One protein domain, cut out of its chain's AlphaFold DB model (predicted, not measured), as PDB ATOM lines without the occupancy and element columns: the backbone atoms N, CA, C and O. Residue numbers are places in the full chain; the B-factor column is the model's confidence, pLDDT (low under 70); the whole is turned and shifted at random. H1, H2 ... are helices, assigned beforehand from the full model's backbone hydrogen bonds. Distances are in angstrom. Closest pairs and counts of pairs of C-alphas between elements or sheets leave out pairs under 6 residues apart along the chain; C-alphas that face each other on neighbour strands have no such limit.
ATOM      1  N   LYS A 208     -17.895   4.535  20.315       97.12
ATOM      2  CA  LYS A 208     -18.779   5.665  20.646       97.12
ATOM      3  C   LYS A 208     -19.984   5.149  21.431       97.12
ATOM      4  O   LYS A 208     -21.129   5.236  20.990       97.12
ATOM      5  N   PHE A 209     -19.714   4.548  22.589       97.94
ATOM      6  CA  PHE A 209     -20.678   3.711  23.300       97.94
ATOM      7  C   PHE A 209     -21.945   4.452  23.746       97.94
ATOM      8  O   PHE A 209     -23.026   3.874  23.706       97.94
ATOM      9  N   THR A 210     -21.862   5.734  24.116       97.50
ATOM     10  CA  THR A 210     -23.058   6.529  24.453       97.50
ATOM     11  C   THR A 210     -24.004   6.671  23.264       97.50
ATOM     12  O   THR A 210     -25.215   6.498  23.412       97.50
ATOM     13  N   ASP A 211     -23.450   6.941  22.083       98.06
ATOM     14  CA  ASP A 211     -24.223   7.151  20.862       98.06
ATOM     15  C   ASP A 211     -24.766   5.812  20.347       98.06
ATOM     16  O   ASP A 211     -25.941   5.703  19.994       98.06
ATOM     17  N   ALA A 212     -23.938   4.762  20.390       98.62
ATOM     18  CA  ALA A 212     -24.339   3.398  20.067       98.62
ATOM     19  C   ALA A 212     -25.492   2.920  20.961       98.62
ATOM     20  O   ALA A 212     -26.481   2.388  20.457       98.62
ATOM     21  N   ALA A 213     -25.409   3.168  22.273       98.69
ATOM     22  CA  ALA A 213     -26.457   2.812  23.221       98.69
ATOM     23  C   ALA A 213     -27.796   3.459  22.862       98.69
ATOM     24  O   ALA A 213     -28.828   2.781  22.865       98.69
ATOM     25  N   GLN A 214     -27.778   4.743  22.498       98.44
ATOM     26  CA  GLN A 214     -28.975   5.447  22.055       98.44
ATOM     27  C   GLN A 214     -29.551   4.836  20.774       98.44
ATOM     28  O   GLN A 214     -30.745   4.541  20.733       98.44
ATOM     29  N   ARG A 215     -28.725   4.584  19.750       98.31
ATOM     30  CA  ARG A 215     -29.197   3.989  18.485       98.31
ATOM     31  C   ARG A 215     -29.741   2.578  18.662       98.31
ATOM     32  O   ARG A 215     -30.768   2.244  18.077       98.31
ATOM     33  N   TYR A 216     -29.109   1.765  19.503       98.69
ATOM     34  CA  TYR A 216     -29.621   0.442  19.845       98.69
ATOM     35  C   TYR A 216     -30.946   0.505  20.612       98.69
ATOM     36  O   TYR A 216     -31.840  -0.294  20.341       98.69
ATOM     37  N   HIS A 217     -31.115   1.472  21.520       98.56
ATOM     38  CA  HIS A 217     -32.392   1.671  22.203       98.56
ATOM     39  C   HIS A 217     -33.491   2.086  21.216       98.56
ATOM     40  O   HIS A 217     -34.551   1.466  21.196       98.56
ATOM     41  N   GLU A 218     -33.220   3.057  20.338       97.88
ATOM     42  CA  GLU A 218     -34.141   3.484  19.274       97.88
ATOM     43  C   GLU A 218     -34.533   2.318  18.348       97.88
ATOM     44  O   GLU A 218     -35.700   2.193  17.978       97.88
ATOM     45  N   LEU A 219     -33.584   1.444  17.998       97.94
ATOM     46  CA  LEU A 219     -33.847   0.236  17.212       97.94
ATOM     47  C   LEU A 219     -34.736  -0.760  17.970       97.94
ATOM     48  O   LEU A 219     -35.647  -1.332  17.379       97.94
ATOM     49  N   SER A 220     -34.524  -0.929  19.279       98.12
ATOM     50  CA  SER A 220     -35.335  -1.826  20.116       98.12
ATOM     51  C   SER A 220     -36.808  -1.418  20.217       98.12
ATOM     52  O   SER A 220     -37.628  -2.213  20.665       98.12
ATOM     53  N   LEU A 221     -37.140  -0.176  19.862       97.50
ATOM     54  CA  LEU A 221     -38.496   0.374  19.897       97.50
ATOM     55  C   LEU A 221     -39.205   0.296  18.536       97.50
ATOM     56  O   LEU A 221     -40.354   0.722  18.424       97.50
ATOM     57  N   VAL A 222     -38.539  -0.208  17.492       96.62
ATOM     58  CA  VAL A 222     -39.146  -0.373  16.166       96.62
ATOM     59  C   VAL A 222     -40.188  -1.488  16.223       96.62
ATOM     60  O   VAL A 222     -39.843  -2.646  16.430       96.62
ATOM     61  N   VAL A 223     -41.455  -1.126  16.012       93.50
ATOM     62  CA  VAL A 223     -42.607  -2.036  16.136       93.50
ATOM     63  C   VAL A 223     -42.529  -3.204  15.151       93.50
ATOM     64  O   VAL A 223     -42.783  -4.339  15.540       93.50
ATOM     65  N   ASP A 224     -42.113  -2.943  13.912       90.44
ATOM     66  CA  ASP A 224     -42.047  -3.956  12.849       90.44
ATOM     67  C   ASP A 224     -40.805  -4.864  12.938       90.44
ATOM     68  O   ASP A 224     -40.610  -5.747  12.103       90.44
ATOM     69  N   LEU A 225     -39.942  -4.655  13.936       94.25
ATOM     70  CA  LEU A 225     -38.774  -5.498  14.173       94.25
ATOM     71  C   LEU A 225     -39.185  -6.735  14.998       94.25
ATOM     72  O   LEU A 225     -39.886  -6.565  15.997       94.25
ATOM     73  N   PRO A 226     -38.735  -7.961  14.664       96.12
ATOM     74  CA  PRO A 226     -39.035  -9.155  15.457       96.12
ATOM     75  C   PRO A 226     -38.659  -8.994  16.938       96.12
ATOM     76  O   PRO A 226     -37.616  -8.426  17.257       96.12
ATOM     77  N   GLU A 227     -39.457  -9.544  17.861       95.62
ATOM     78  CA  GLU A 227     -39.220  -9.394  19.313       95.62
ATOM     79  C   GLU A 227     -37.822  -9.866  19.752       95.62
ATOM     80  O   GLU A 227     -37.194  -9.253  20.617       95.62
ATOM     81  N   ALA A 228     -37.297 -10.926  19.129       96.31
ATOM     82  CA  ALA A 228     -35.944 -11.418  19.387       96.31
ATOM     83  C   ALA A 228     -34.866 -10.379  19.018       96.31
ATOM     84  O   ALA A 228     -33.898 -10.185  19.761       96.31
ATOM     85  N   ASP A 229     -35.062  -9.664  17.911       96.69
ATOM     86  CA  ASP A 229     -34.153  -8.619  17.445       96.69
ATOM     87  C   ASP A 229     -34.305  -7.342  18.279       96.69
ATOM     88  O   ASP A 229     -33.302  -6.718  18.627       96.69
ATOM     89  N   GLN A 230     -35.529  -6.997  18.702       97.81
ATOM     90  CA  GLN A 230     -35.762  -5.915  19.667       97.81
ATOM     91  C   GLN A 230     -35.040  -6.190  20.993       97.81
ATOM     92  O   GLN A 230     -34.350  -5.315  21.523       97.81
ATOM     93  N   LYS A 231     -35.152  -7.420  21.513       97.31
ATOM     94  CA  LYS A 231     -34.473  -7.862  22.740       97.31
ATOM     95  C   LYS A 231     -32.952  -7.804  22.587       97.31
ATOM     96  O   LYS A 231     -32.261  -7.323  23.487       97.31
ATOM     97  N   THR A 232     -32.435  -8.233  21.437       97.25
ATOM     98  CA  THR A 232     -31.004  -8.155  21.104       97.25
ATOM     99  C   THR A 232     -30.523  -6.705  21.045       97.25
ATOM    100  O   THR A 232     -29.493  -6.373  21.629       97.25
ATOM    101  N   ALA A 233     -31.279  -5.815  20.397       98.25
ATOM    102  CA  ALA A 233     -30.966  -4.391  20.343       98.25
ATOM    103  C   ALA A 233     -30.971  -3.763  21.747       98.25
ATOM    104  O   ALA A 233     -30.026  -3.066  22.109       98.25
ATOM    105  N   LEU A 234     -31.963  -4.072  22.588       98.44
ATOM    106  CA  LEU A 234     -32.014  -3.572  23.964       98.44
ATOM    107  C   LEU A 234     -30.829  -4.071  24.808       98.44
ATOM    108  O   LEU A 234     -30.211  -3.289  25.527       98.44
ATOM    109  N   SER A 235     -30.454  -5.346  24.675       97.75
ATOM    110  CA  SER A 235     -29.268  -5.913  25.335       97.75
ATOM    111  C   SER A 235     -27.975  -5.208  24.912       97.75
ATOM    112  O   SER A 235     -27.165  -4.837  25.767       97.75
ATOM    113  N   ARG A 236     -27.804  -4.923  23.615       98.31
ATOM    114  CA  ARG A 236     -26.659  -4.144  23.114       98.31
ATOM    115  C   ARG A 236     -26.671  -2.702  23.618       98.31
ATOM    116  O   ARG A 236     -25.611  -2.168  23.934       98.31
ATOM    117  N   SER A 237     -27.850  -2.093  23.763       98.56
ATOM    118  CA  SER A 237     -27.996  -0.763  24.363       98.56
ATOM    119  C   SER A 237     -27.524  -0.730  25.820       98.56
ATOM    120  O   SER A 237     -26.733   0.141  26.191       98.56
ATOM    121  N   ILE A 238     -27.929  -1.716  26.631       98.12
ATOM    122  CA  ILE A 238     -27.458  -1.870  28.017       98.12
ATOM    123  C   ILE A 238     -25.944  -2.066  28.047       98.12
ATOM    124  O   ILE A 238     -25.255  -1.349  28.767       98.12
ATOM    125  N   THR A 239     -25.422  -2.967  27.216       97.81
ATOM    126  CA  THR A 239     -23.983  -3.252  27.125       97.81
ATOM    127  C   THR A 239     -23.182  -1.988  26.814       97.81
ATOM    128  O   THR A 239     -22.281  -1.626  27.568       97.81
ATOM    129  N   CYS A 240     -23.561  -1.247  25.770       98.25
ATOM    130  CA  CYS A 240     -22.907   0.012  25.415       98.25
ATOM    131  C   CYS A 240     -23.040   1.064  26.531       98.25
ATOM    132  O   CYS A 240     -22.101   1.799  26.811       98.25
ATOM    133  N   THR A 241     -24.173   1.126  27.232       98.12
ATOM    134  CA  THR A 241     -24.347   2.062  28.358       98.12
ATOM    135  C   THR A 241     -23.414   1.739  29.524       98.12
ATOM    136  O   THR A 241     -22.860   2.649  30.148       98.12
ATOM    137  N   ILE A 242     -23.222   0.452  29.815       95.94
ATOM    138  CA  ILE A 242     -22.301  -0.015  30.852       95.94
ATOM    139  C   ILE A 242     -20.864   0.367  30.484       95.94
ATOM    140  O   ILE A 242     -20.186   0.938  31.335       95.94
ATOM    141  N   LEU A 243     -20.458   0.127  29.229       96.44
ATOM    142  CA  LEU A 243     -19.122   0.411  28.675       96.44
ATOM    143  C   LEU A 243     -18.823   1.899  28.444       96.44
ATOM    144  O   LEU A 243     -17.670   2.276  28.247       96.44
ATOM    145  N   ALA A 244     -19.842   2.752  28.405       95.50
ATOM    146  CA  ALA A 244     -19.651   4.180  28.217       95.50
ATOM    147  C   ALA A 244     -18.910   4.810  29.406       95.50
ATOM    148  O   ALA A 244     -19.171   4.476  30.563       95.50
ATOM    149  N   ALA A 245     -18.055   5.795  29.121       90.31
ATOM    150  CA  ALA A 245     -17.419   6.601  30.156       90.31
ATOM    151  C   ALA A 245     -18.472   7.343  31.014       90.31
ATOM    152  O   ALA A 245     -19.534   7.732  30.500       90.31
ATOM    153  N   PRO A 246     -18.212   7.571  32.313       86.81
ATOM    154  CA  PRO A 246     -19.082   8.359  33.178       86.81
ATOM    155  C   PRO A 246     -19.379   9.750  32.600       86.81
ATOM    156  O   PRO A 246     -18.493  10.466  32.141       86.81
ATOM    157  N   GLY A 247     -20.649  10.159  32.630       89.50
ATOM    158  CA  GLY A 247     -21.071  11.457  32.105       89.50
ATOM    159  C   GLY A 247     -22.587  11.608  32.021       89.50
ATOM    160  O   GLY A 247     -23.341  10.647  32.169       89.50
ATOM    161  N   THR A 248     -23.056  12.828  31.738       93.00
ATOM    162  CA  THR A 248     -24.498  13.150  31.752       93.00
ATOM    163  C   THR A 248     -25.305  12.382  30.705       93.00
ATOM    164  O   THR A 248     -26.486  12.108  30.921       93.00
ATOM    165  N   ALA A 249     -24.701  12.044  29.562       95.19
ATOM    166  CA  ALA A 249     -25.336  11.231  28.525       95.19
ATOM    167  C   ALA A 249     -25.534   9.783  29.001       95.19
ATOM    168  O   ALA A 249     -26.645   9.258  28.924       95.19
ATOM    169  N   ARG A 250     -24.494   9.180  29.594       95.69
ATOM    170  CA  ARG A 250     -24.562   7.843  30.197       95.69
ATOM    171  C   ARG A 250     -25.606   7.781  31.310       95.69
ATOM    172  O   ARG A 250     -26.449   6.895  31.286       95.69
ATOM    173  N   SER A 251     -25.615   8.740  32.240       94.88
ATOM    174  CA  SER A 251     -26.600   8.774  33.335       94.88
ATOM    175  C   SER A 251     -28.043   8.878  32.830       94.88
ATOM    176  O   SER A 251     -28.936   8.228  33.373       94.88
ATOM    177  N   ARG A 252     -28.280   9.655  31.764       97.44
ATOM    178  CA  ARG A 252     -29.595   9.714  31.107       97.44
ATOM    179  C   ARG A 252     -29.991   8.356  30.540       97.44
ATOM    180  O   ARG A 252     -31.115   7.923  30.775       97.44
ATOM    181  N   MET A 253     -29.070   7.679  29.858       98.12
ATOM    182  CA  MET A 253     -29.329   6.357  29.293       98.12
ATOM    183  C   MET A 253     -29.567   5.293  30.375       98.12
ATOM    184  O   MET A 253     -30.519   4.529  30.258       98.12
ATOM    185  N   LEU A 254     -28.796   5.298  31.470       97.56
ATOM    186  CA  LEU A 254     -29.033   4.432  32.635       97.56
ATOM    187  C   LEU A 254     -30.457   4.606  33.176       97.56
ATOM    188  O   LEU A 254     -31.159   3.621  33.378       97.56
ATOM    189  N   ASN A 255     -30.911   5.851  33.355       97.81
ATOM    190  CA  ASN A 255     -32.277   6.143  33.797       97.81
ATOM    191  C   ASN A 255     -33.339   5.657  32.795       97.81
ATOM    192  O   ASN A 255     -34.361   5.115  33.214       97.81
ATOM    193  N   THR A 256     -33.119   5.854  31.493       98.19
ATOM    194  CA  THR A 256     -34.032   5.373  30.445       98.19
ATOM    195  C   THR A 256     -34.149   3.851  30.476       98.19
ATOM    196  O   THR A 256     -35.257   3.327  30.542       98.19
ATOM    197  N   LEU A 257     -33.018   3.144  30.487       98.31
ATOM    198  CA  LEU A 257     -32.977   1.685  30.439       98.31
ATOM    199  C   LEU A 257     -33.476   1.043  31.735       98.31
ATOM    200  O   LEU A 257     -34.167   0.035  31.681       98.31
ATOM    201  N   PHE A 258     -33.184   1.636  32.896       98.00
ATOM    202  CA  PHE A 258     -33.689   1.146  34.180       98.00
ATOM    203  C   PHE A 258     -35.223   1.218  34.270       98.00
ATOM    204  O   PHE A 258     -35.852   0.367  34.894       98.00
ATOM    205  N   LYS A 259     -35.834   2.223  33.631       97.31
ATOM    206  CA  LYS A 259     -37.294   2.393  33.573       97.31
ATOM    207  C   LYS A 259     -37.968   1.556  32.485       97.31
ATOM    208  O   LYS A 259     -39.195   1.475  32.486       97.31
ATOM    209  N   ASP A 260     -37.210   0.958  31.568       97.69
ATOM    210  CA  ASP A 260     -37.757   0.077  30.539       97.69
ATOM    211  C   ASP A 260     -38.065  -1.302  31.160       97.69
ATOM    212  O   ASP A 260     -37.142  -2.030  31.535       97.69
ATOM    213  N   PRO A 261     -39.342  -1.717  31.263       96.25
ATOM    214  CA  PRO A 261     -39.703  -2.984  31.899       96.25
ATOM    215  C   PRO A 261     -39.144  -4.207  31.157       96.25
ATOM    216  O   PRO A 261     -38.998  -5.276  31.750       96.25
ATOM    217  N   ARG A 262     -38.802  -4.068  29.868       97.25
ATOM    218  CA  ARG A 262     -38.194  -5.139  29.066       97.25
ATOM    219  C   ARG A 262     -36.749  -5.396  29.488       97.25
ATOM    220  O   ARG A 262     -36.273  -6.524  29.366       97.25
ATOM    221  N   ALA A 263     -36.064  -4.380  30.022       97.00
ATOM    222  CA  ALA A 263     -34.680  -4.497  30.464       97.00
ATOM    223  C   ALA A 263     -34.531  -5.489  31.625       97.00
ATOM    224  O   ALA A 263     -33.547  -6.216  31.662       97.00
ATOM    225  N   ALA A 264     -35.532  -5.593  32.508       95.06
ATOM    226  CA  ALA A 264     -35.525  -6.499  33.661       95.06
ATOM    227  C   ALA A 264     -35.405  -7.992  33.296       95.06
ATOM    228  O   ALA A 264     -35.038  -8.810  34.136       95.06
ATOM    229  N   GLN A 265     -35.704  -8.358  32.047       94.12
ATOM    230  CA  GLN A 265     -35.621  -9.735  31.548       94.12
ATOM    231  C   GLN A 265     -34.253 -10.072  30.932       94.12
ATOM    232  O   GLN A 265     -34.074 -11.168  30.389       94.12
ATOM    233  N   LEU A 266     -33.315  -9.121  30.931       94.69
ATOM    234  CA  LEU A 266     -32.001  -9.267  30.315       94.69
ATOM    235  C   LEU A 266     -30.937  -9.643  31.358       94.69
ATOM    236  O   LEU A 266     -30.973  -9.111  32.468       94.69
ATOM    237  N   PRO A 267     -29.955 -10.499  31.008       91.25
ATOM    238  CA  PRO A 267     -28.922 -10.954  31.946       91.25
ATOM    239  C   PRO A 267     -28.160  -9.805  32.621       91.25
ATOM    240  O   PRO A 267     -27.923  -9.823  33.826       91.25
ATOM    241  N   SER A 268     -27.851  -8.752  31.863       92.75
ATOM    242  CA  SER A 268     -27.059  -7.613  32.336       92.75
ATOM    243  C   SER A 268     -27.857  -6.604  33.184       92.75
ATOM    244  O   SER A 268     -27.306  -5.578  33.589       92.75
ATOM    245  N   PHE A 269     -29.143  -6.856  33.477       94.44
ATOM    246  CA  PHE A 269     -29.986  -5.922  34.234       94.44
ATOM    247  C   PHE A 269     -29.496  -5.692  35.664       94.44
ATOM    248  O   PHE A 269     -29.521  -4.563  36.142       94.44
ATOM    249  N   ALA A 270     -29.004  -6.730  36.345       93.88
ATOM    250  CA  ALA A 270     -28.496  -6.589  37.712       93.88
ATOM    251  C   ALA A 270     -27.317  -5.599  37.789       93.88
ATOM    252  O   ALA A 270     -27.212  -4.808  38.728       93.88
ATOM    253  N   LEU A 271     -26.452  -5.606  36.768       94.69
ATOM    254  CA  LEU A 271     -25.337  -4.668  36.654       94.69
ATOM    255  C   LEU A 271     -25.832  -3.253  36.312       94.69
ATOM    256  O   LEU A 271     -25.398  -2.284  36.936       94.69
ATOM    257  N   LEU A 272     -26.793  -3.136  35.387       95.75
ATOM    258  CA  LEU A 272     -27.462  -1.873  35.060       95.75
ATOM    259  C   LEU A 272     -28.097  -1.223  36.301       95.75
ATOM    260  O   LEU A 272     -27.906  -0.029  36.532       95.75
ATOM    261  N   GLU A 273     -28.827  -1.996  37.109       95.75
ATOM    262  CA  GLU A 273     -29.466  -1.526  38.341       95.75
ATOM    263  C   GLU A 273     -28.427  -0.986  39.331       95.75
ATOM    264  O   GLU A 273     -28.606   0.100  39.881       95.75
ATOM    265  N   LYS A 274     -27.320  -1.707  39.547       94.50
ATOM    266  CA  LYS A 274     -26.252  -1.251  40.448       94.50
ATOM    267  C   LYS A 274     -25.612   0.048  39.977       94.50
ATOM    268  O   LYS A 274     -25.403   0.935  40.801       94.50
ATOM    269  N   LEU A 275     -25.351   0.172  38.677       94.00
ATOM    270  CA  LEU A 275     -24.829   1.404  38.087       94.00
ATOM    271  C   LEU A 275     -25.806   2.569  38.257       94.00
ATOM    272  O   LEU A 275     -25.396   3.654  38.654       94.00
ATOM    273  N   TYR A 276     -27.094   2.348  37.988       95.06
ATOM    274  CA  TYR A 276     -28.125   3.375  38.130       95.06
ATOM    275  C   TYR A 276     -28.304   3.838  39.586       95.06
ATOM    276  O   TYR A 276     -28.509   5.023  39.831       95.06
ATOM    277  N   LEU A 277     -28.209   2.918  40.549       93.56
ATOM    278  CA  LEU A 277     -28.352   3.202  41.982       93.56
ATOM    279  C   LEU A 277     -27.039   3.630  42.661       93.56
ATOM    280  O   LEU A 277     -26.986   3.656  43.892       93.56
ATOM    281  N   ASP A 278     -25.985   3.918  41.888       90.56
ATOM    282  CA  ASP A 278     -24.656   4.306  42.382       90.56
ATOM    283  C   ASP A 278     -24.078   3.323  43.427       90.56
ATOM    284  O   ASP A 278     -23.417   3.709  44.393       90.56
ATOM    285  N   ARG A 279     -24.339   2.021  43.252       92.44
ATOM    286  CA  ARG A 279     -23.812   0.958  44.119       92.44
ATOM    287  C   ARG A 279     -22.412   0.545  43.670       92.44
ATOM    288  O   ARG A 279     -22.104   0.576  42.479       92.44
ATOM    289  N   LEU A 280     -21.595   0.106  44.630       91.50
ATOM    290  CA  LEU A 280     -20.287  -0.489  44.353       91.50
ATOM    291  C   LEU A 280     -20.440  -1.814  43.605       91.50
ATOM    292  O   LEU A 280     -21.280  -2.645  43.966       91.50
ATOM    293  N   ILE A 281     -19.593  -2.010  42.600       92.62
ATOM    294  CA  ILE A 281     -19.565  -3.200  41.751       92.62
ATOM    295  C   ILE A 281     -18.272  -3.958  42.019       92.62
ATOM    296  O   ILE A 281     -17.186  -3.389  41.937       92.62
ATOM    297  N   LYS A 282     -18.391  -5.242  42.360       88.62
ATOM    298  CA  LYS A 282     -17.244  -6.099  42.679       88.62
ATOM    299  C   LYS A 282     -16.780  -6.873  41.448       88.62
ATOM    300  O   LYS A 282     -17.601  -7.281  40.632       88.62
ATOM    301  N   ALA A 283     -15.483  -7.176  41.380       85.00
ATOM    302  CA  ALA A 283     -14.880  -7.907  40.262       85.00
ATOM    303  C   ALA A 283     -15.593  -9.228  39.874       85.00
ATOM    304  O   ALA A 283     -15.805  -9.441  38.683       85.00
ATOM    305  N   PRO A 284     -16.053 -10.091  40.810       86.00
ATOM    306  CA  PRO A 284     -16.752 -11.329  40.443       86.00
ATOM    307  C   PRO A 284     -18.047 -11.110  39.653       86.00
ATOM    308  O   PRO A 284     -18.466 -11.989  38.911       86.00
ATOM    309  N   GLU A 285     -18.681  -9.946  39.805       85.75
ATOM    310  CA  GLU A 285     -19.927  -9.603  39.116       85.75
ATOM    311  C   GLU A 285     -19.703  -9.219  37.649       85.75
ATOM    312  O   GLU A 285     -20.646  -9.204  36.862       85.75
ATOM    313  N   LEU A 286     -18.459  -8.901  37.285       88.00
ATOM    314  CA  LEU A 286     -18.080  -8.523  35.927       88.00
ATOM    315  C   LEU A 286     -17.720  -9.733  35.071       88.00
ATOM    316  O   LEU A 286     -17.815  -9.646  33.855       88.00
ATOM    317  N   VAL A 287     -17.363 -10.866  35.683       87.06
ATOM    318  CA  VAL A 287     -16.858 -12.050  34.970       87.06
ATOM    319  C   VAL A 287     -17.848 -12.545  33.916       87.06
ATOM    320  O   VAL A 287     -17.460 -12.816  32.782       87.06
ATOM    321  N   ASP A 288     -19.126 -12.661  34.274       87.31
ATOM    322  CA  ASP A 288     -20.143 -13.136  33.333       87.31
ATOM    323  C   ASP A 288     -20.472 -12.079  32.274       87.31
ATOM    324  O   ASP A 288     -20.618 -12.418  31.102       87.31
ATOM    325  N   PHE A 289     -20.476 -10.795  32.646       91.56
ATOM    326  CA  PHE A 289     -20.669  -9.698  31.699       91.56
ATOM    327  C   PHE A 289     -19.533  -9.618  30.665       91.56
ATOM    328  O   PHE A 289     -19.788  -9.523  29.468       91.56
ATOM    329  N   GLU A 290     -18.273  -9.731  31.092       91.44
ATOM    330  CA  GLU A 290     -17.103  -9.694  30.207       91.44
ATOM    331  C   GLU A 290     -17.068 -10.863  29.214       91.44
ATOM    332  O   GLU A 290     -16.591 -10.708  28.084       91.44
ATOM    333  N   ARG A 291     -17.606 -12.030  29.594       89.88
ATOM    334  CA  ARG A 291     -17.732 -13.189  28.693       89.88
ATOM    335  C   ARG A 291     -18.676 -12.915  27.524       89.88
ATOM    336  O   ARG A 291     -18.420 -13.416  26.429       89.88
ATOM    337  N   GLU A 292     -19.718 -12.117  27.739       90.12
ATOM    338  CA  GLU A 292     -20.714 -11.758  26.719       90.12
ATOM    339  C   GLU A 292     -20.217 -10.673  25.745       90.12
ATOM    340  O   GLU A 292     -20.769 -10.522  24.652       90.12
ATOM    341  N   LEU A 293     -19.153  -9.942  26.099       94.81
ATOM    342  CA  LEU A 293     -18.620  -8.857  25.276       94.81
ATOM    343  C   LEU A 293     -17.962  -9.344  23.987       94.81
ATOM    344  O   LEU A 293     -17.210 -10.326  23.972       94.81
ATOM    345  N   GLN A 294     -18.167  -8.566  22.925       93.44
ATOM    346  CA  GLN A 294     -17.476  -8.734  21.650       93.44
ATOM    347  C   GLN A 294     -15.987  -8.373  21.769       93.44
ATOM    348  O   GLN A 294     -15.616  -7.563  22.624       93.44
ATOM    349  N   PRO A 295     -15.108  -8.907  20.900       92.56
ATOM    350  CA  PRO A 295     -13.670  -8.644  20.974       92.56
ATOM    351  C   PRO A 295     -13.300  -7.151  21.040       92.56
ATOM    352  O   PRO A 295     -12.475  -6.766  21.868       92.56
ATOM    353  N   HIS A 296     -13.955  -6.295  20.242       93.44
ATOM    354  CA  HIS A 296     -13.684  -4.848  20.201       93.44
ATOM    355  C   HIS A 296     -14.134  -4.090  21.462       93.44
ATOM    356  O   HIS A 296     -13.639  -2.988  21.715       93.44
ATOM    357  N   GLN A 297     -15.047  -4.682  22.241       96.38
ATOM    358  CA  GLN A 297     -15.605  -4.138  23.486       96.38
ATOM    359  C   GLN A 297     -14.792  -4.523  24.723       96.38
ATOM    360  O   GLN A 297     -14.927  -3.883  25.762       96.38
ATOM    361  N   ARG A 298     -13.969  -5.575  24.638       94.56
ATOM    362  CA  ARG A 298     -13.223  -6.087  25.795       94.56
ATOM    363  C   ARG A 298     -12.048  -5.202  26.152       94.56
ATOM    364  O   ARG A 298     -11.868  -4.882  27.319       94.56
ATOM    365  N   THR A 299     -11.245  -4.821  25.162       93.19
ATOM    366  CA  THR A 299      -9.977  -4.125  25.401       93.19
ATOM    367  C   THR A 299      -9.882  -2.808  24.651       93.19
ATOM    368  O   THR A 299     -10.435  -2.665  23.560       93.19
ATOM    369  N   ASN A 300      -9.195  -1.835  25.248       90.31
ATOM    370  CA  ASN A 300      -8.869  -0.558  24.619       90.31
ATOM    371  C   ASN A 300      -7.675  -0.704  23.653       90.31
ATOM    372  O   ASN A 300      -7.172  -1.798  23.409       90.31
ATOM    373  N   GLU A 301      -7.206   0.405  23.076       87.62
ATOM    374  CA  GLU A 301      -6.067   0.420  22.135       87.62
ATOM    375  C   GLU A 301      -4.739  -0.035  22.768       87.62
ATOM    376  O   GLU A 301      -3.816  -0.423  22.060       87.62
ATOM    377  N   HIS A 302      -4.656  -0.034  24.101       90.00
ATOM    378  CA  HIS A 302      -3.499  -0.483  24.874       90.00
ATOM    379  C   HIS A 302      -3.642  -1.924  25.392       90.00
ATOM    380  O   HIS A 302      -2.798  -2.381  26.159       90.00
ATOM    381  N   GLY A 303      -4.707  -2.640  25.011       89.94
ATOM    382  CA  GLY A 303      -4.967  -4.011  25.460       89.94
ATOM    383  C   GLY A 303      -5.501  -4.128  26.894       89.94
ATOM    384  O   GLY A 303      -5.542  -5.228  27.435       89.94
ATOM    385  N   GLN A 304      -5.911  -3.022  27.522       90.50
ATOM    386  CA  GLN A 304      -6.473  -3.009  28.879       90.50
ATOM    387  C   GLN A 304      -7.991  -3.204  28.840       90.50
ATOM    388  O   GLN A 304      -8.626  -2.731  27.896       90.50
ATOM    389  N   SER A 305      -8.577  -3.844  29.859       91.56
ATOM    390  CA  SER A 305     -10.033  -4.042  29.928       91.56
ATOM    391  C   SER A 305     -10.775  -2.703  29.965       91.56
ATOM    392  O   SER A 305     -10.512  -1.849  30.815       91.56
ATOM    393  N   ILE A 306     -11.715  -2.518  29.034       93.69
ATOM    394  CA  ILE A 306     -12.581  -1.330  28.988       93.69
ATOM    395  C   ILE A 306     -13.518  -1.332  30.197       93.69
ATOM    396  O   ILE A 306     -13.687  -0.302  30.847       93.69
ATOM    397  N   VAL A 307     -14.104  -2.491  30.514       91.94
ATOM    398  CA  VAL A 307     -15.053  -2.629  31.626       91.94
ATOM    399  C   VAL A 307     -14.377  -2.302  32.944       91.94
ATOM    400  O   VAL A 307     -14.911  -1.499  33.701       91.94
ATOM    401  N   GLU A 308     -13.200  -2.872  33.212       89.94
ATOM    402  CA  GLU A 308     -12.482  -2.620  34.466       89.94
ATOM    403  C   GLU A 308     -12.236  -1.122  34.671       89.94
ATOM    404  O   GLU A 308     -12.562  -0.592  35.731       89.94
ATOM    405  N   GLY A 309     -11.745  -0.416  33.644       90.50
ATOM    406  CA  GLY A 309     -11.518   1.029  33.717       90.50
ATOM    407  C   GLY A 309     -12.794   1.810  34.044       90.50
ATOM    408  O   GLY A 309     -12.817   2.609  34.981       90.50
ATOM    409  N   VAL A 310     -13.886   1.522  33.333       91.25
ATOM    410  CA  VAL A 310     -15.175   2.203  33.538       91.25
ATOM    411  C   VAL A 310     -15.764   1.915  34.922       91.25
ATOM    412  O   VAL A 310     -16.362   2.797  35.544       91.25
ATOM    413  N   ILE A 311     -15.600   0.693  35.430       91.56
ATOM    414  CA  ILE A 311     -16.107   0.307  36.747       91.56
ATOM    415  C   ILE A 311     -15.271   0.918  37.871       91.56
ATOM    416  O   ILE A 311     -15.844   1.337  38.876       91.56
ATOM    417  N   VAL A 312     -13.955   1.049  37.704       92.00
ATOM    418  CA  VAL A 312     -13.104   1.772  38.660       92.00
ATOM    419  C   VAL A 312     -13.537   3.234  38.764       92.00
ATOM    420  O   VAL A 312     -13.738   3.731  39.872       92.00
ATOM    421  N   GLU A 313     -13.764   3.916  37.638       90.81
ATOM    422  CA  GLU A 313     -14.249   5.305  37.643       90.81
ATOM    423  C   GLU A 313     -15.650   5.439  38.267       90.81
ATOM    424  O   GLU A 313     -15.923   6.372  39.036       90.81
ATOM    425  N   HIS A 314     -16.542   4.485  37.982       91.38
ATOM    426  CA  HIS A 314     -17.863   4.411  38.607       91.38
ATOM    427  C   HIS A 314     -17.762   4.235  40.125       91.38
ATOM    428  O   HIS A 314     -18.334   5.023  40.880       91.38
ATOM    429  N   ASN A 315     -17.002   3.239  40.583       92.81
ATOM    430  CA  ASN A 315     -16.828   2.957  42.003       92.81
ATOM    431  C   ASN A 315     -16.167   4.143  42.717       92.81
ATOM    432  O   ASN A 315     -16.605   4.503  43.804       92.81
ATOM    433  N   MET A 316     -15.191   4.814  42.097       91.94
ATOM    434  CA  MET A 316     -14.585   6.038  42.635       91.94
ATOM    435  C   MET A 316     -15.636   7.133  42.852       91.94
ATOM    436  O   MET A 316     -15.691   7.764  43.912       91.94
ATOM    437  N   THR A 317     -16.529   7.314  41.876       88.94
ATOM    438  CA  THR A 317     -17.635   8.272  41.980       88.94
ATOM    439  C   THR A 317     -18.587   7.892  43.119       88.94
ATOM    440  O   THR A 317     -18.961   8.758  43.910       88.94
ATOM    441  N   ALA A 318     -18.926   6.609  43.267       89.44
ATOM    442  CA  ALA A 318     -19.769   6.124  44.359       89.44
ATOM    443  C   ALA A 318     -19.106   6.327  45.737       89.44
ATOM    444  O   ALA A 318     -19.734   6.868  46.647       89.44
ATOM    445  N   VAL A 319     -17.823   5.975  45.888       92.69
ATOM    446  CA  VAL A 319     -17.063   6.153  47.139       92.69
ATOM    447  C   VAL A 319     -16.997   7.625  47.544       92.69
ATOM    448  O   VAL A 319     -17.220   7.932  48.713       92.69
ATOM    449  N   SER A 320     -16.776   8.548  46.601       91.44
ATOM    450  CA  SER A 320     -16.700   9.987  46.916       91.44
ATOM    451  C   SER A 320     -17.997  10.575  47.489       91.44
ATOM    452  O   SER A 320     -17.963  11.597  48.168       91.44
ATOM    453  N   ARG A 321     -19.146   9.926  47.255       87.88
ATOM    454  CA  ARG A 321     -20.440  10.306  47.850       87.88
ATOM    455  C   ARG A 321     -20.695   9.650  49.205       87.88
ATOM    456  O   ARG A 321     -21.541  10.125  49.957       87.88
ATOM    457  N   LEU A 322     -20.003   8.550  49.495       88.50
ATOM    458  CA  LEU A 322     -20.163   7.771  50.723       88.50
ATOM    459  C   LEU A 322     -19.179   8.196  51.820       88.50
ATOM    460  O   LEU A 322     -19.505   8.086  53.000       88.50
ATOM    461  N   TYR A 323     -17.992   8.682  51.448       91.75
ATOM    462  CA  TYR A 323     -16.908   8.992  52.379       91.75
ATOM    463  C   TYR A 323     -16.406  10.427  52.198       91.75
ATOM    464  O   TYR A 323     -16.109  10.854  51.088       91.75
ATOM    465  N   ASN A 324     -16.218  11.147  53.309       92.38
ATOM    466  CA  ASN A 324     -15.560  12.462  53.299       92.38
ATOM    467  C   ASN A 324     -14.040  12.347  53.091       92.38
ATOM    468  O   ASN A 324     -13.411  13.228  52.513       92.38
ATOM    469  N   ASN A 325     -13.442  11.278  53.615       93.81
ATOM    470  CA  ASN A 325     -12.049  10.895  53.422       93.81
ATOM    471  C   ASN A 325     -11.923   9.374  53.584       93.81
ATOM    472  O   ASN A 325     -12.753   8.739  54.236       93.81
ATOM    473  N   ILE A 326     -10.909   8.787  52.953       95.12
ATOM    474  CA  ILE A 326     -10.648   7.348  52.974       95.12
ATOM    475  C   ILE A 326      -9.144   7.105  52.832       95.12
ATOM    476  O   ILE A 326      -8.455   7.833  52.116       95.12
ATOM    477  N   ALA A 327      -8.619   6.101  53.535       94.75
ATOM    478  CA  ALA A 327      -7.228   5.694  53.378       94.75
ATOM    479  C   ALA A 327      -7.028   5.007  52.016       94.75
ATOM    480  O   ALA A 327      -7.864   4.203  51.605       94.75
ATOM    481  N   LEU A 328      -5.903   5.277  51.345       93.00
ATOM    482  CA  LEU A 328      -5.612   4.716  50.017       93.00
ATOM    483  C   LEU A 328      -5.705   3.178  49.953       93.00
ATOM    484  O   LEU A 328      -6.304   2.688  49.000       93.00
ATOM    485  N   PRO A 329      -5.229   2.398  50.949       94.12
ATOM    486  CA  PRO A 329      -5.375   0.942  50.909       94.12
ATOM    487  C   PRO A 329      -6.839   0.479  50.924       94.12
ATOM    488  O   PRO A 329      -7.210  -0.422  50.181       94.12
ATOM    489  N   THR A 330      -7.686   1.125  51.731       92.94
ATOM    490  CA  THR A 330      -9.124   0.817  51.797       92.94
ATOM    491  C   THR A 330      -9.833   1.225  50.511       92.94
ATOM    492  O   THR A 330     -10.712   0.512  50.037       92.94
ATOM    493  N   LEU A 331      -9.444   2.358  49.920       92.56
ATOM    494  CA  LEU A 331      -9.965   2.779  48.624       92.56
ATOM    495  C   LEU A 331      -9.613   1.760  47.536       92.56
ATOM    496  O   LEU A 331     -10.503   1.330  46.812       92.56
ATOM    497  N   ALA A 332      -8.354   1.328  47.461       91.75
ATOM    498  CA  ALA A 332      -7.902   0.329  46.496       91.75
ATOM    499  C   ALA A 332      -8.695  -0.989  46.616       91.75
ATOM    500  O   ALA A 332      -9.154  -1.525  45.607       91.75
ATOM    501  N   GLU A 333      -8.957  -1.451  47.845       90.62
ATOM    502  CA  GLU A 333      -9.802  -2.623  48.109       90.62
ATOM    503  C   GLU A 333     -11.244  -2.437  47.599       90.62
ATOM    504  O   GLU A 333     -11.780  -3.325  46.935       90.62
ATOM    505  N   LEU A 334     -11.865  -1.277  47.848       90.31
ATOM    506  CA  LEU A 334     -13.227  -0.977  47.375       90.31
ATOM    507  C   LEU A 334     -13.321  -0.860  45.849       90.31
ATOM    508  O   LEU A 334     -14.359  -1.185  45.273       90.31
ATOM    509  N   LEU A 335     -12.260  -0.379  45.202       90.00
ATOM    510  CA  LEU A 335     -12.176  -0.258  43.747       90.00
ATOM    511  C   LEU A 335     -11.797  -1.581  43.066       90.00
ATOM    512  O   LEU A 335     -12.026  -1.721  41.868       90.00
ATOM    513  N   GLY A 336     -11.246  -2.543  43.812       85.88
ATOM    514  CA  GLY A 336     -10.756  -3.809  43.267       85.88
ATOM    515  C   GLY A 336      -9.442  -3.671  42.492       85.88
ATOM    516  O   GLY A 336      -9.221  -4.423  41.547       85.88
ATOM    517  N   ILE A 337      -8.580  -2.719  42.870       87.44
ATOM    518  CA  ILE A 337      -7.281  -2.458  42.225       87.44
ATOM    519  C   ILE A 337      -6.120  -2.645  43.215       87.44
ATOM    520  O   ILE A 337      -6.323  -2.530  44.426       87.44
ATOM    521  N   PRO A 338      -4.893  -2.945  42.746       84.06
ATOM    522  CA  PRO A 338      -3.719  -2.959  43.616       84.06
ATOM    523  C   PRO A 338      -3.418  -1.554  44.150       84.06
ATOM    524  O   PRO A 338      -3.616  -0.570  43.448       84.06
ATOM    525  N   VAL A 339      -2.870  -1.470  45.366       79.56
ATOM    526  CA  VAL A 339      -2.554  -0.200  46.062       79.56
ATOM    527  C   VAL A 339      -1.531   0.665  45.301       79.56
ATOM    528  O   VAL A 339      -1.417   1.861  45.545       79.56
ATOM    529  N   GLU A 340      -0.772   0.054  44.395       75.75
ATOM    530  CA  GLU A 340       0.297   0.683  43.609       75.75
ATOM    531  C   GLU A 340      -0.200   1.384  42.331       75.75
ATOM    532  O   GLU A 340       0.586   2.088  41.694       75.75
ATOM    533  N   LYS A 341      -1.464   1.166  41.938       59.78
ATOM    534  CA  LYS A 341      -2.131   1.824  40.803       59.78
ATOM    535  C   LYS A 341      -3.005   2.977  41.284       59.78
ATOM    536  O   LYS A 341      -3.044   3.989  40.552       59.78
TER     537      LYS A 341
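This is residues 208 to 341 of the 341 residues of the protein "COP9 signalosome complex subunit 4 (inferred by orthology to a C. elegans protein)" of Nippostrongylus brasiliensis (UniProt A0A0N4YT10). Two long helices, H2 and H7, meet near their ends in a corner, and a helical cluster lies at one end of an elongated model while a smaller helical arm makes the other. H1 runs side by side with H2 as a hairpin, H3 and H4 pack on the later part of H2, and H8 folds back on H7; the short H5 and H6 lie by the corner. The printed part has 134 residues with eight named helices, H1 to H8 in order along the chain, and no named strand; the class is all helix. It is compact, with a radius of gyration of the C-alphas of 15.5 A, and spans 54 by 31 by 23 A.

H2, residues 227 to 243, is 24.2 A long and ends with C-alpha 243 at (-19.122, 0.411, 28.675). H7, residues 306 to 322, is 24.8 A long and begins with C-alpha 306 at (-12.581, -1.330, 28.988). H1, residues 209 to 220, is 16.0 A long and begins with C-alpha 209 at (-20.678, 3.711, 23.300). H3, residues 248 to 259, is 16.8 A long. The shorter helices are H4, residues 269 to 276; H5, residues 287 to 292; H6, residues 295 to 298; and H8, residues 328 to 335.

H1, H2 and H3 form an up and down bundle, each helix running against the one before it. H1 and H2 touch at a shallow tilt of 16 degrees, opposite ways, their closest C-alphas being those of Ala 213 and Ser 237, 4.1 A apart. H3 touches H2 at a steep tilt of 39 degrees, with the C-alphas of Thr 241 and Arg 250 closest at 6.1 A. H3 and H4, a hairpin, touch at a steep tilt of 44 degrees, closest at the C-alphas of Leu 254 and Tyr 276, 5.7 A. Residues 242 to 243 of H2 touch residues 306 to 310 of H7, at a steep tilt of 65 degrees; the C-alphas of Leu 243 and Val 307 are closest, 5.9 A. H8 touches H7 at a steep tilt of 61 degrees, opposite ways, closest at the C-alphas of Val 312 and Leu 335, 5.6 A. H6 and H7 only just touch, only at the corner, with 3 pairs of C-alphas within 8 A, closest those of Arg 298 and Ile 306, 5.8 A. H5 touches no helix; it is close to but not clearly touching H7, the C-alphas of Glu 290 and Val 307 being 7.5 A apart. Every O i to N i+4 pair is within hydrogen-bond range in H1, H2, H3, H4, H5 and H8, and 12 of 13 are in H7; H6 is too short for such a pair.

The two C-alphas farthest apart, those of Asp 224 and Ala 327, are 54.3 A apart. Residues 322 to 327, of which 322 belongs to H7, stand free. The printed part has no cut and no long link. The mean pLDDT of the printed part is 93.2; residue 341, the chain's last, is under 70.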